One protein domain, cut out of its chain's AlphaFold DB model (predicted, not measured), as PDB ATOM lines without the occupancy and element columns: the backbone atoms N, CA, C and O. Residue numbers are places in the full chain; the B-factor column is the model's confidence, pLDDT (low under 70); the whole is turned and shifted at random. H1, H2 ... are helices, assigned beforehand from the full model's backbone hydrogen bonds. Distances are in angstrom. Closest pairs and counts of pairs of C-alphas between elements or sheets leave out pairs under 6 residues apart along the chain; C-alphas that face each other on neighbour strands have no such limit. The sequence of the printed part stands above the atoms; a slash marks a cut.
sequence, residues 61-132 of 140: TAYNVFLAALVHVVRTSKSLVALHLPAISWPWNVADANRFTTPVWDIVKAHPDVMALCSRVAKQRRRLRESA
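What this domain is: This is residues 61 to 132 of the 140 residues of an uncharacterized protein of Exidia glandulosa HHB12029 (UniProt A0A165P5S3). What shape is this? H1 ends on H4 like the stem of a T, and H3 crosses H1 steeply; short H2 follows H1's far end, and residues 127 to 132 stick out. What makes it up? The 72 printed residues hold four named helices, H1 to H4, and no named strand: all helix, loose, with radius of gyration 14.0 A for the C-alphas and spans of 42 by 30 by 19 A.

Where its parts are: Where is H1? Residues 62 to 76, 21.4 A, from C-alpha 62 at (32.259, 16.007, 13.477). What follows? H2 is residues 78 to 84, H3 94 to 108, and H4 112 to 130, 26.6 A, ending at C-alpha 130 (27.592, 19.970, -3.359).

How they stand to each other: What touches H1? H4 touches its residues 62 to 66 alone, about perpendicular at 85 degrees; the closest C-alphas, of Ala 62 and Cys 118, are 4.6 A apart. H3 touches it at a steep tilt of 62 degrees, opposite ways; the closest C-alphas, of Leu 67 and Thr 101, are 6.2 A apart. And H2? It is apart from H3 and H4. Are the backbones helical? In H1 and H4 every O i to N i+4 pair is within hydrogen-bond range; in H2 2 of 3, in H3 9 of 11.

The domain as a whole: How large? The farthest C-alphas, of Pro 86 and Ser 131, are 43.4 A apart. Any cut or weak spot? The printed part has no cut and no long link; pLDDT is under 70 at residues 87, 131 and 132.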
ATOM      1  N   THR A  61      28.458  16.876  10.558       82.31
ATOM      2  CA  THR A  61      29.068  17.291  11.819       82.31
ATOM      3  C   THR A  61      30.230  16.360  12.143       82.31
ATOM      4  O   THR A  61      30.271  15.215  11.681       82.31
ATOM      5  N   ALA A  62      31.170  16.836  12.963       85.69
ATOM      6  CA  ALA A  62      32.259  16.007  13.477       85.69
ATOM      7  C   ALA A  62      31.722  14.747  14.184       85.69
ATOM      8  O   ALA A  62      32.222  13.651  13.944       85.69
ATOM      9  N   TYR A  63      30.631  14.894  14.945       86.25
ATOM     10  CA  TYR A  63      29.926  13.783  15.583       86.25
ATOM     11  C   TYR A  63      29.461  12.727  14.571       86.25
ATOM     12  O   TYR A  63      29.769  11.553  14.728       86.25
ATOM     13  N   ASN A  64      28.784  13.124  13.487       85.06
ATOM     14  CA  ASN A  64      28.273  12.173  12.494       85.06
ATOM     15  C   ASN A  64      29.386  11.462  11.712       85.06
ATOM     16  O   ASN A  64      29.206  10.324  11.276       85.06
ATOM     17  N   VAL A  65      30.534  12.122  11.521       89.06
ATOM     18  CA  VAL A  65      31.737  11.485  10.965       89.06
ATOM     19  C   VAL A  65      32.251  10.414  11.917       89.06
ATOM     20  O   VAL A  65      32.450   9.272  11.499       89.06
ATOM     21  N   PHE A  66      32.413  10.769  13.188       89.94
ATOM     22  CA  PHE A  66      32.922   9.862  14.203       89.94
ATOM     23  C   PHE A  66      31.983   8.671  14.434       89.94
ATOM     24  O   PHE A  66      32.423   7.529  14.360       89.94
ATOM     25  N   LEU A  67      30.680   8.917  14.597       88.00
ATOM     26  CA  LEU A  67      29.643   7.893  14.730       88.00
ATOM     27  C   LEU A  67      29.674   6.906  13.556       88.00
ATOM     28  O   LEU A  67      29.698   5.696  13.762       88.00
ATOM     29  N   ALA A  68      29.712   7.399  12.315       87.62
ATOM     30  CA  ALA A  68      29.731   6.527  11.141       87.62
ATOM     31  C   ALA A  68      30.999   5.658  11.070       87.62
ATOM     32  O   ALA A  68      30.925   4.493  10.668       87.62
ATOM     33  N   ALA A  69      32.151   6.210  11.459       90.44
ATOM     34  CA  ALA A  69      33.402   5.467  11.537       90.44
ATOM     35  C   ALA A  69      33.386   4.432  12.667       90.44
ATOM     36  O   ALA A  69      33.707   3.271  12.419       90.44
ATOM     37  N   LEU A  70      32.943   4.811  13.867       89.88
ATOM     38  CA  LEU A  70      32.857   3.915  15.019       89.88
ATOM     39  C   LEU A  70      31.914   2.745  14.733       89.88
ATOM     40  O   LEU A  70      32.259   1.591  14.980       89.88
ATOM     41  N   VAL A  71      30.753   3.024  14.132       87.31
ATOM     42  CA  VAL A  71      29.802   1.978  13.734       87.31
ATOM     43  C   VAL A  71      30.434   1.003  12.748       87.31
ATOM     44  O   VAL A  71      30.193  -0.204  12.827       87.31
ATOM     45  N   HIS A  72      31.254   1.496  11.818       88.81
ATOM     46  CA  HIS A  72      31.981   0.617  10.916       88.81
ATOM     47  C   HIS A  72      32.998  -0.254  11.655       88.81
ATOM     48  O   HIS A  72      32.975  -1.465  11.443       88.81
ATOM     49  N   VAL A  73      33.833   0.348  12.503       90.12
ATOM     50  CA  VAL A  73      34.895  -0.344  13.244       90.12
ATOM     51  C   VAL A  73      34.323  -1.411  14.166       90.12
ATOM     52  O   VAL A  73      34.800  -2.540  14.177       90.12
ATOM     53  N   VAL A  74      33.247  -1.118  14.893       86.81
ATOM     54  CA  VAL A  74      32.613  -2.126  15.750       86.81
ATOM     55  C   VAL A  74      31.986  -3.249  14.921       86.81
ATOM     56  O   VAL A  74      32.105  -4.420  15.274       86.81
ATOM     57  N   ARG A  75      31.389  -2.934  13.764       84.88
ATOM     58  CA  ARG A  75      30.878  -3.961  12.842       84.88
ATOM     59  C   ARG A  75      31.972  -4.835  12.227       84.88
ATOM     60  O   ARG A  75      31.655  -5.958  11.842       84.88
ATOM     61  N   THR A  76      33.204  -4.350  12.094       87.06
ATOM     62  CA  THR A  76      34.346  -5.162  11.635       87.06
ATOM     63  C   THR A  76      35.023  -5.910  12.777       87.06
ATOM     64  O   THR A  76      35.526  -7.005  12.566       87.06
ATOM     65  N   SER A  77      34.963  -5.374  13.995       85.75
ATOM     66  CA  SER A  77      35.572  -5.944  15.202       85.75
ATOM     67  C   SER A  77      34.561  -6.705  16.070       85.75
ATOM     68  O   SER A  77      34.705  -6.748  17.291       85.75
ATOM     69  N   LYS A  78      33.520  -7.300  15.466       81.88
ATOM     70  CA  LYS A  78      32.403  -7.943  16.190       81.88
ATOM     71  C   LYS A  78      32.854  -8.975  17.216       81.88
ATOM     72  O   LYS A  78      32.336  -8.971  18.324       81.88
ATOM     73  N   SER A  79      33.797  -9.839  16.848       81.69
ATOM     74  CA  SER A  79      34.329 -10.888  17.726       81.69
ATOM     75  C   SER A  79      34.974 -10.301  18.981       81.69
ATOM     76  O   SER A  79      34.695 -10.754  20.085       81.69
ATOM     77  N   LEU A  80      35.763  -9.236  18.818       82.06
ATOM     78  CA  LEU A  80      36.373  -8.512  19.929       82.06
ATOM     79  C   LEU A  80      35.306  -7.860  20.818       82.06
ATOM     80  O   LEU A  80      35.360  -7.984  22.034       82.06
ATOM     81  N   VAL A  81      34.311  -7.190  20.230       81.94
ATOM     82  CA  VAL A  81      33.249  -6.537  21.014       81.94
ATOM     83  C   VAL A  81      32.396  -7.557  21.773       81.94
ATOM     84  O   VAL A  81      32.090  -7.330  22.939       81.94
ATOM     85  N   ALA A  82      32.062  -8.691  21.153       81.12
ATOM     86  CA  ALA A  82      31.280  -9.755  21.780       81.12
ATOM     87  C   ALA A  82      31.991 -10.380  22.994       81.12
ATOM     88  O   ALA A  82      31.327 -10.721  23.967       81.12
ATOM     89  N   LEU A  83      33.327 -10.473  22.964       79.44
ATOM     90  CA  LEU A  83      34.130 -10.985  24.079       79.44
ATOM     91  C   LEU A  83      34.008 -10.109  25.336       79.44
ATOM     92  O   LEU A  83      33.961 -10.612  26.454       79.44
ATOM     93  N   HIS A  84      33.960  -8.791  25.152       77.19
ATOM     94  CA  HIS A  84      33.955  -7.830  26.255       77.19
ATOM     95  C   HIS A  84      32.545  -7.387  26.668       77.19
ATOM     96  O   HIS A  84      32.360  -6.898  27.781       77.19
ATOM     97  N   LEU A  85      31.556  -7.517  25.781       75.38
ATOM     98  CA  LEU A  85      30.179  -7.073  25.999       75.38
ATOM     99  C   LEU A  85      29.188  -8.105  25.422       75.38
ATOM    100  O   LEU A  85      28.553  -7.855  24.394       75.38
ATOM    101  N   PRO A  86      29.022  -9.263  26.091       70.06
ATOM    102  CA  PRO A  86      28.201 -10.371  25.593       70.06
ATOM    103  C   PRO A  86      26.699 -10.048  25.530       70.06
ATOM    104  O   PRO A  86      25.958 -10.704  24.809       70.06
ATOM    105  N   ALA A  87      26.244  -9.007  26.236       69.69
ATOM    106  CA  ALA A  87      24.846  -8.567  26.248       69.69
ATOM    107  C   ALA A  87      24.399  -7.839  24.961       69.69
ATOM    108  O   ALA A  87      23.262  -7.377  24.877       69.69
ATOM    109  N   ILE A  88      25.280  -7.684  23.970       70.38
ATOM    110  CA  ILE A  88      24.951  -7.020  22.707       70.38
ATOM    111  C   ILE A  88      24.322  -8.022  21.750       70.38
ATOM    112  O   ILE A  88      24.984  -8.923  21.237       70.38
ATOM    113  N   SER A  89      23.046  -7.804  21.450       70.81
ATOM    114  CA  SER A  89      22.341  -8.516  20.392       70.81
ATOM    115  C   SER A  89      22.739  -7.984  19.014       70.81
ATOM    116  O   SER A  89      22.710  -6.777  18.759       70.81
ATOM    117  N   TRP A  90      23.069  -8.893  18.099       74.88
ATOM    118  CA  TRP A  90      23.259  -8.581  16.682       74.88
ATOM    119  C   TRP A  90      21.997  -8.972  15.894       74.88
ATOM    120  O   TRP A  90      21.443 -10.033  16.167       74.88
ATOM    121  N   PRO A  91      21.560  -8.191  14.887       70.94
ATOM    122  CA  PRO A  91      22.180  -6.984  14.350       70.94
ATOM    123  C   PRO A  91      21.997  -5.755  15.249       70.94
ATOM    124  O   PRO A  91      20.950  -5.541  15.844       70.94
ATOM    125  N   TRP A  92      23.032  -4.918  15.279       71.06
ATOM    126  CA  TRP A  92      23.070  -3.698  16.079       71.06
ATOM    127  C   TRP A  92      21.957  -2.720  15.700       71.06
ATOM    128  O   TRP A  92      21.869  -2.314  14.532       71.06
ATOM    129  N   ASN A  93      21.160  -2.310  16.686       73.56
ATOM    130  CA  ASN A  93      20.150  -1.274  16.513       73.56
ATOM    131  C   ASN A  93      20.737   0.130  16.799       73.56
ATOM    132  O   ASN A  93      21.903   0.292  17.169       73.56
ATOM    133  N   VAL A  94      19.936   1.180  16.585       71.50
ATOM    134  CA  VAL A  94      20.368   2.575  16.799       71.50
ATOM    135  C   VAL A  94      20.646   2.870  18.278       71.50
ATOM    136  O   VAL A  94      21.567   3.626  18.585       71.50
ATOM    137  N   ALA A  95      19.889   2.265  19.196       74.75
ATOM    138  CA  ALA A  95      20.091   2.445  20.630       74.75
ATOM    139  C   ALA A  95      21.434   1.850  21.084       74.75
ATOM    140  O   ALA A  95      22.166   2.507  21.824       74.75
ATOM    141  N   ASP A  96      21.810   0.677  20.572       76.12
ATOM    142  CA  ASP A  96      23.103   0.049  20.852       76.12
ATOM    143  C   ASP A  96      24.257   0.902  20.318       76.12
ATOM    144  O   ASP A  96      25.232   1.152  21.027       76.12
ATOM    145  N   ALA A  97      24.126   1.417  19.089       74.50
ATOM    146  CA  ALA A  97      25.119   2.316  18.512       74.50
ATOM    147  C   ALA A  97      25.293   3.580  19.372       74.50
ATOM    148  O   ALA A  97      26.422   3.962  19.681       74.50
ATOM    149  N   ASN A  98      24.201   4.199  19.822       75.19
ATOM    150  CA  ASN A  98      24.260   5.369  20.700       75.19
ATOM    151  C   ASN A  98      24.884   5.041  22.062       75.19
ATOM    152  O   ASN A  98      25.716   5.805  22.545       75.19
ATOM    153  N   ARG A  99      24.562   3.883  22.652       76.81
ATOM    154  CA  ARG A  99      25.115   3.439  23.943       76.81
ATOM    155  C   ARG A  99      26.641   3.342  23.929       76.81
ATOM    156  O   ARG A  99      27.274   3.636  24.936       76.81
ATOM    157  N   PHE A 100      27.227   2.980  22.790       74.69
ATOM    158  CA  PHE A 100      28.677   2.989  22.592       74.69
ATOM    159  C   PHE A 100      29.230   4.354  22.221       74.69
ATOM    160  O   PHE A 100      30.297   4.748  22.686       74.69
ATOM    161  N   THR A 101      28.532   5.062  21.340       77.38
ATOM    162  CA  THR A 101      29.087   6.271  20.737       77.38
ATOM    163  C   THR A 101      29.083   7.430  21.715       77.38
ATOM    164  O   THR A 101      30.039   8.187  21.716       77.38
ATOM    165  N   THR A 102      28.066   7.563  22.569       79.81
ATOM    166  CA  THR A 102      27.975   8.657  23.546       79.81
ATOM    167  C   THR A 102      29.170   8.705  24.510       79.81
ATOM    168  O   THR A 102      29.870   9.716  24.493       79.81
ATOM    169  N   PRO A 103      29.498   7.640  25.277       80.50
ATOM    170  CA  PRO A 103      30.627   7.692  26.211       80.50
ATOM    171  C   PRO A 103      31.968   7.873  25.492       80.50
ATOM    172  O   PRO A 103      32.847   8.587  25.963       80.50
ATOM    173  N   VAL A 104      32.120   7.265  24.314       83.69
ATOM    174  CA  VAL A 104      33.331   7.404  23.504       83.69
ATOM    175  C   VAL A 104      33.467   8.826  22.951       83.69
ATOM    176  O   VAL A 104      34.559   9.390  22.945       83.69
ATOM    177  N   TRP A 105      32.367   9.424  22.501       86.06
ATOM    178  CA  TRP A 105      32.342  10.785  21.981       86.06
ATOM    179  C   TRP A 105      32.644  11.816  23.063       86.06
ATOM    180  O   TRP A 105      33.356  12.778  22.789       86.06
ATOM    181  N   ASP A 106      32.156  11.612  24.287       84.31
ATOM    182  CA  ASP A 106      32.450  12.505  25.408       84.31
ATOM    183  C   ASP A 106      33.943  12.559  25.745       84.31
ATOM    184  O   ASP A 106      34.447  13.627  26.089       84.31
ATOM    185  N   ILE A 107      34.659  11.449  25.560       82.94
ATOM    186  CA  ILE A 107      36.122  11.403  25.657       82.94
ATOM    187  C   ILE A 107      36.744  12.102  24.442       82.94
ATOM    188  O   ILE A 107      37.578  12.993  24.574       82.94
ATOM    189  N   VAL A 108      36.316  11.734  23.234       84.25
ATOM    190  CA  VAL A 108      36.920  12.207  21.981       84.25
ATOM    191  C   VAL A 108      36.754  13.712  21.763       84.25
ATOM    192  O   VAL A 108      37.676  14.353  21.259       84.25
ATOM    193  N   LYS A 109      35.624  14.306  22.163       84.00
ATOM    194  CA  LYS A 109      35.362  15.743  21.983       84.00
ATOM    195  C   LYS A 109      36.308  16.632  22.798       84.00
ATOM    196  O   LYS A 109      36.466  17.798  22.453       84.00
ATOM    197  N   ALA A 110      36.948  16.086  23.836       85.88
ATOM    198  CA  ALA A 110      37.973  16.775  24.616       85.88
ATOM    199  C   ALA A 110      39.342  16.819  23.910       85.88
ATOM    200  O   ALA A 110      40.239  17.514  24.378       85.88
ATOM    201  N   HIS A 111      39.514  16.112  22.784       87.62
ATOM    202  CA  HIS A 111      40.759  16.066  22.017       87.62
ATOM    203  C   HIS A 111      40.655  16.908  20.727       87.62
ATOM    204  O   HIS A 111      40.036  16.465  19.748       87.62
ATOM    205  N   PRO A 112      41.285  18.102  20.677       88.88
ATOM    206  CA  PRO A 112      41.159  19.030  19.549       88.88
ATOM    207  C   PRO A 112      41.572  18.434  18.200       88.88
ATOM    208  O   PRO A 112      40.907  18.679  17.194       88.88
ATOM    209  N   ASP A 113      42.609  17.597  18.169       89.50
ATOM    210  CA  ASP A 113      43.124  17.004  16.927       89.50
ATOM    211  C   ASP A 113      42.114  16.060  16.272       89.50
ATOM    212  O   ASP A 113      41.912  16.076  15.052       89.50
ATOM    213  N   VAL A 114      41.417  15.265  17.086       88.38
ATOM    214  CA  VAL A 114      40.387  14.344  16.599       88.38
ATOM    215  C   VAL A 114      39.168  15.127  16.119       88.38
ATOM    216  O   VAL A 114      38.608  14.819  15.063       88.38
ATOM    217  N   MET A 115      38.798  16.192  16.834       90.44
ATOM    218  CA  MET A 115      37.736  17.112  16.423       90.44
ATOM    219  C   MET A 115      38.063  17.814  15.101       90.44
ATOM    220  O   MET A 115      37.202  17.898  14.216       90.44
ATOM    221  N   ALA A 116      39.305  18.266  14.921       90.38
ATOM    222  CA  ALA A 116      39.780  18.885  13.692       90.38
ATOM    223  C   ALA A 116      39.772  17.891  12.520       90.38
ATOM    224  O   ALA A 116      39.301  18.223  11.427       90.38
ATOM    225  N   LEU A 117      40.227  16.653  12.742       91.81
ATOM    226  CA  LEU A 117      40.164  15.573  11.756       91.81
ATOM    227  C   LEU A 117      38.717  15.289  11.326       91.81
ATOM    228  O   LEU A 117      38.406  15.323  10.131       91.81
ATOM    229  N   CYS A 118      37.819  15.073  12.288       90.88
ATOM    230  CA  CYS A 118      36.414  14.785  12.011       90.88
ATOM    231  C   CYS A 118      35.736  15.950  11.277       90.88
ATOM    232  O   CYS A 118      35.022  15.736  10.299       90.88
ATOM    233  N   SER A 119      36.007  17.191  11.687       91.12
ATOM    234  CA  SER A 119      35.472  18.396  11.041       91.12
ATOM    235  C   SER A 119      35.965  18.559   9.603       91.12
ATOM    236  O   SER A 119      35.193  18.935   8.720       91.12
ATOM    237  N   ARG A 120      37.238  18.249   9.332       91.12
ATOM    238  CA  ARG A 120      37.815  18.282   7.980       91.12
ATOM    239  C   ARG A 120      37.117  17.292   7.055       91.12
ATOM    240  O   ARG A 120      36.680  17.671   5.970       91.12
ATOM    241  N   VAL A 121      36.945  16.054   7.514       89.69
ATOM    242  CA  VAL A 121      36.231  15.004   6.772       89.69
ATOM    243  C   VAL A 121      34.758  15.370   6.585       89.69
ATOM    244  O   VAL A 121      34.195  15.150   5.515       89.69
ATOM    245  N   ALA A 122      34.139  16.006   7.577       88.81
ATOM    246  CA  ALA A 122      32.771  16.495   7.471       88.81
ATOM    247  C   ALA A 122      32.629  17.564   6.372       88.81
ATOM    248  O   ALA A 122      31.755  17.457   5.508       88.81
ATOM    249  N   LYS A 123      33.538  18.550   6.341       87.69
ATOM    250  CA  LYS A 123      33.616  19.558   5.271       87.69
ATOM    251  C   LYS A 123      33.855  18.908   3.906       87.69
ATOM    252  O   LYS A 123      33.187  19.267   2.941       87.69
ATOM    253  N   GLN A 124      34.752  17.926   3.824       87.06
ATOM    254  CA  GLN A 124      35.027  17.198   2.582       87.06
ATOM    255  C   GLN A 124      33.786  16.447   2.078       87.06
ATOM    256  O   GLN A 124      33.447  16.533   0.901       87.06
ATOM    257  N   ARG A 125      33.051  15.775   2.973       84.75
ATOM    258  CA  ARG A 125      31.785  15.108   2.639       84.75
ATOM    259  C   ARG A 125      30.735  16.094   2.141       84.75
ATOM    260  O   ARG A 125      30.005  15.778   1.205       84.75
ATOM    261  N   ARG A 126      30.634  17.267   2.773       82.06
ATOM    262  CA  ARG A 126      29.715  18.327   2.351       82.06
ATOM    263  C   ARG A 126      30.041  18.797   0.932       82.06
ATOM    264  O   ARG A 126      29.153  18.762   0.089       82.06
ATOM    265  N   ARG A 127      31.312  19.097   0.651       82.25
ATOM    266  CA  ARG A 127      31.770  19.486  -0.691       82.25
ATOM    267  C   ARG A 127      31.455  18.426  -1.744       82.25
ATOM    268  O   ARG A 127      30.942  18.777  -2.792       82.25
ATOM    269  N   LEU A 128      31.670  17.139  -1.450       77.19
ATOM    270  CA  LEU A 128      31.312  16.053  -2.379       77.19
ATOM    271  C   LEU A 128      29.814  15.978  -2.693       77.19
ATOM    272  O   LEU A 128      29.435  15.570  -3.787       77.19
ATOM    273  N   ARG A 129      28.951  16.321  -1.729       73.44
ATOM    274  CA  ARG A 129      27.503  16.394  -1.962       73.44
ATOM    275  C   ARG A 129      27.133  17.600  -2.819       73.44
ATOM    276  O   ARG A 129      26.230  17.483  -3.634       73.44
ATOM    277  N   GLU A 130      27.808  18.725  -2.614       73.88
ATOM    278  CA  GLU A 130      27.592  19.970  -3.359       73.88
ATOM    279  C   GLU A 130      28.145  19.889  -4.792       73.88
ATOM    280  O   GLU A 130      27.547  20.444  -5.704       73.88
ATOM    281  N   SER A 131      29.244  19.159  -5.013       64.12
ATOM    282  CA  SER A 131      29.852  18.946  -6.334       64.12
ATOM    283  C   SER A 131      29.202  17.822  -7.143       64.12
ATOM    284  O   SER A 131      29.583  17.595  -8.291       64.12
ATOM    285  N   ALA A 132      28.271  17.067  -6.557       60.88
ATOM    286  CA  ALA A 132      27.483  16.112  -7.320       60.88
ATOM    287  C   ALA A 132      26.588  16.908  -8.286       60.88
ATOM    288  O   ALA A 132      25.901  17.825  -7.828       60.88
TER     289      ALA A 132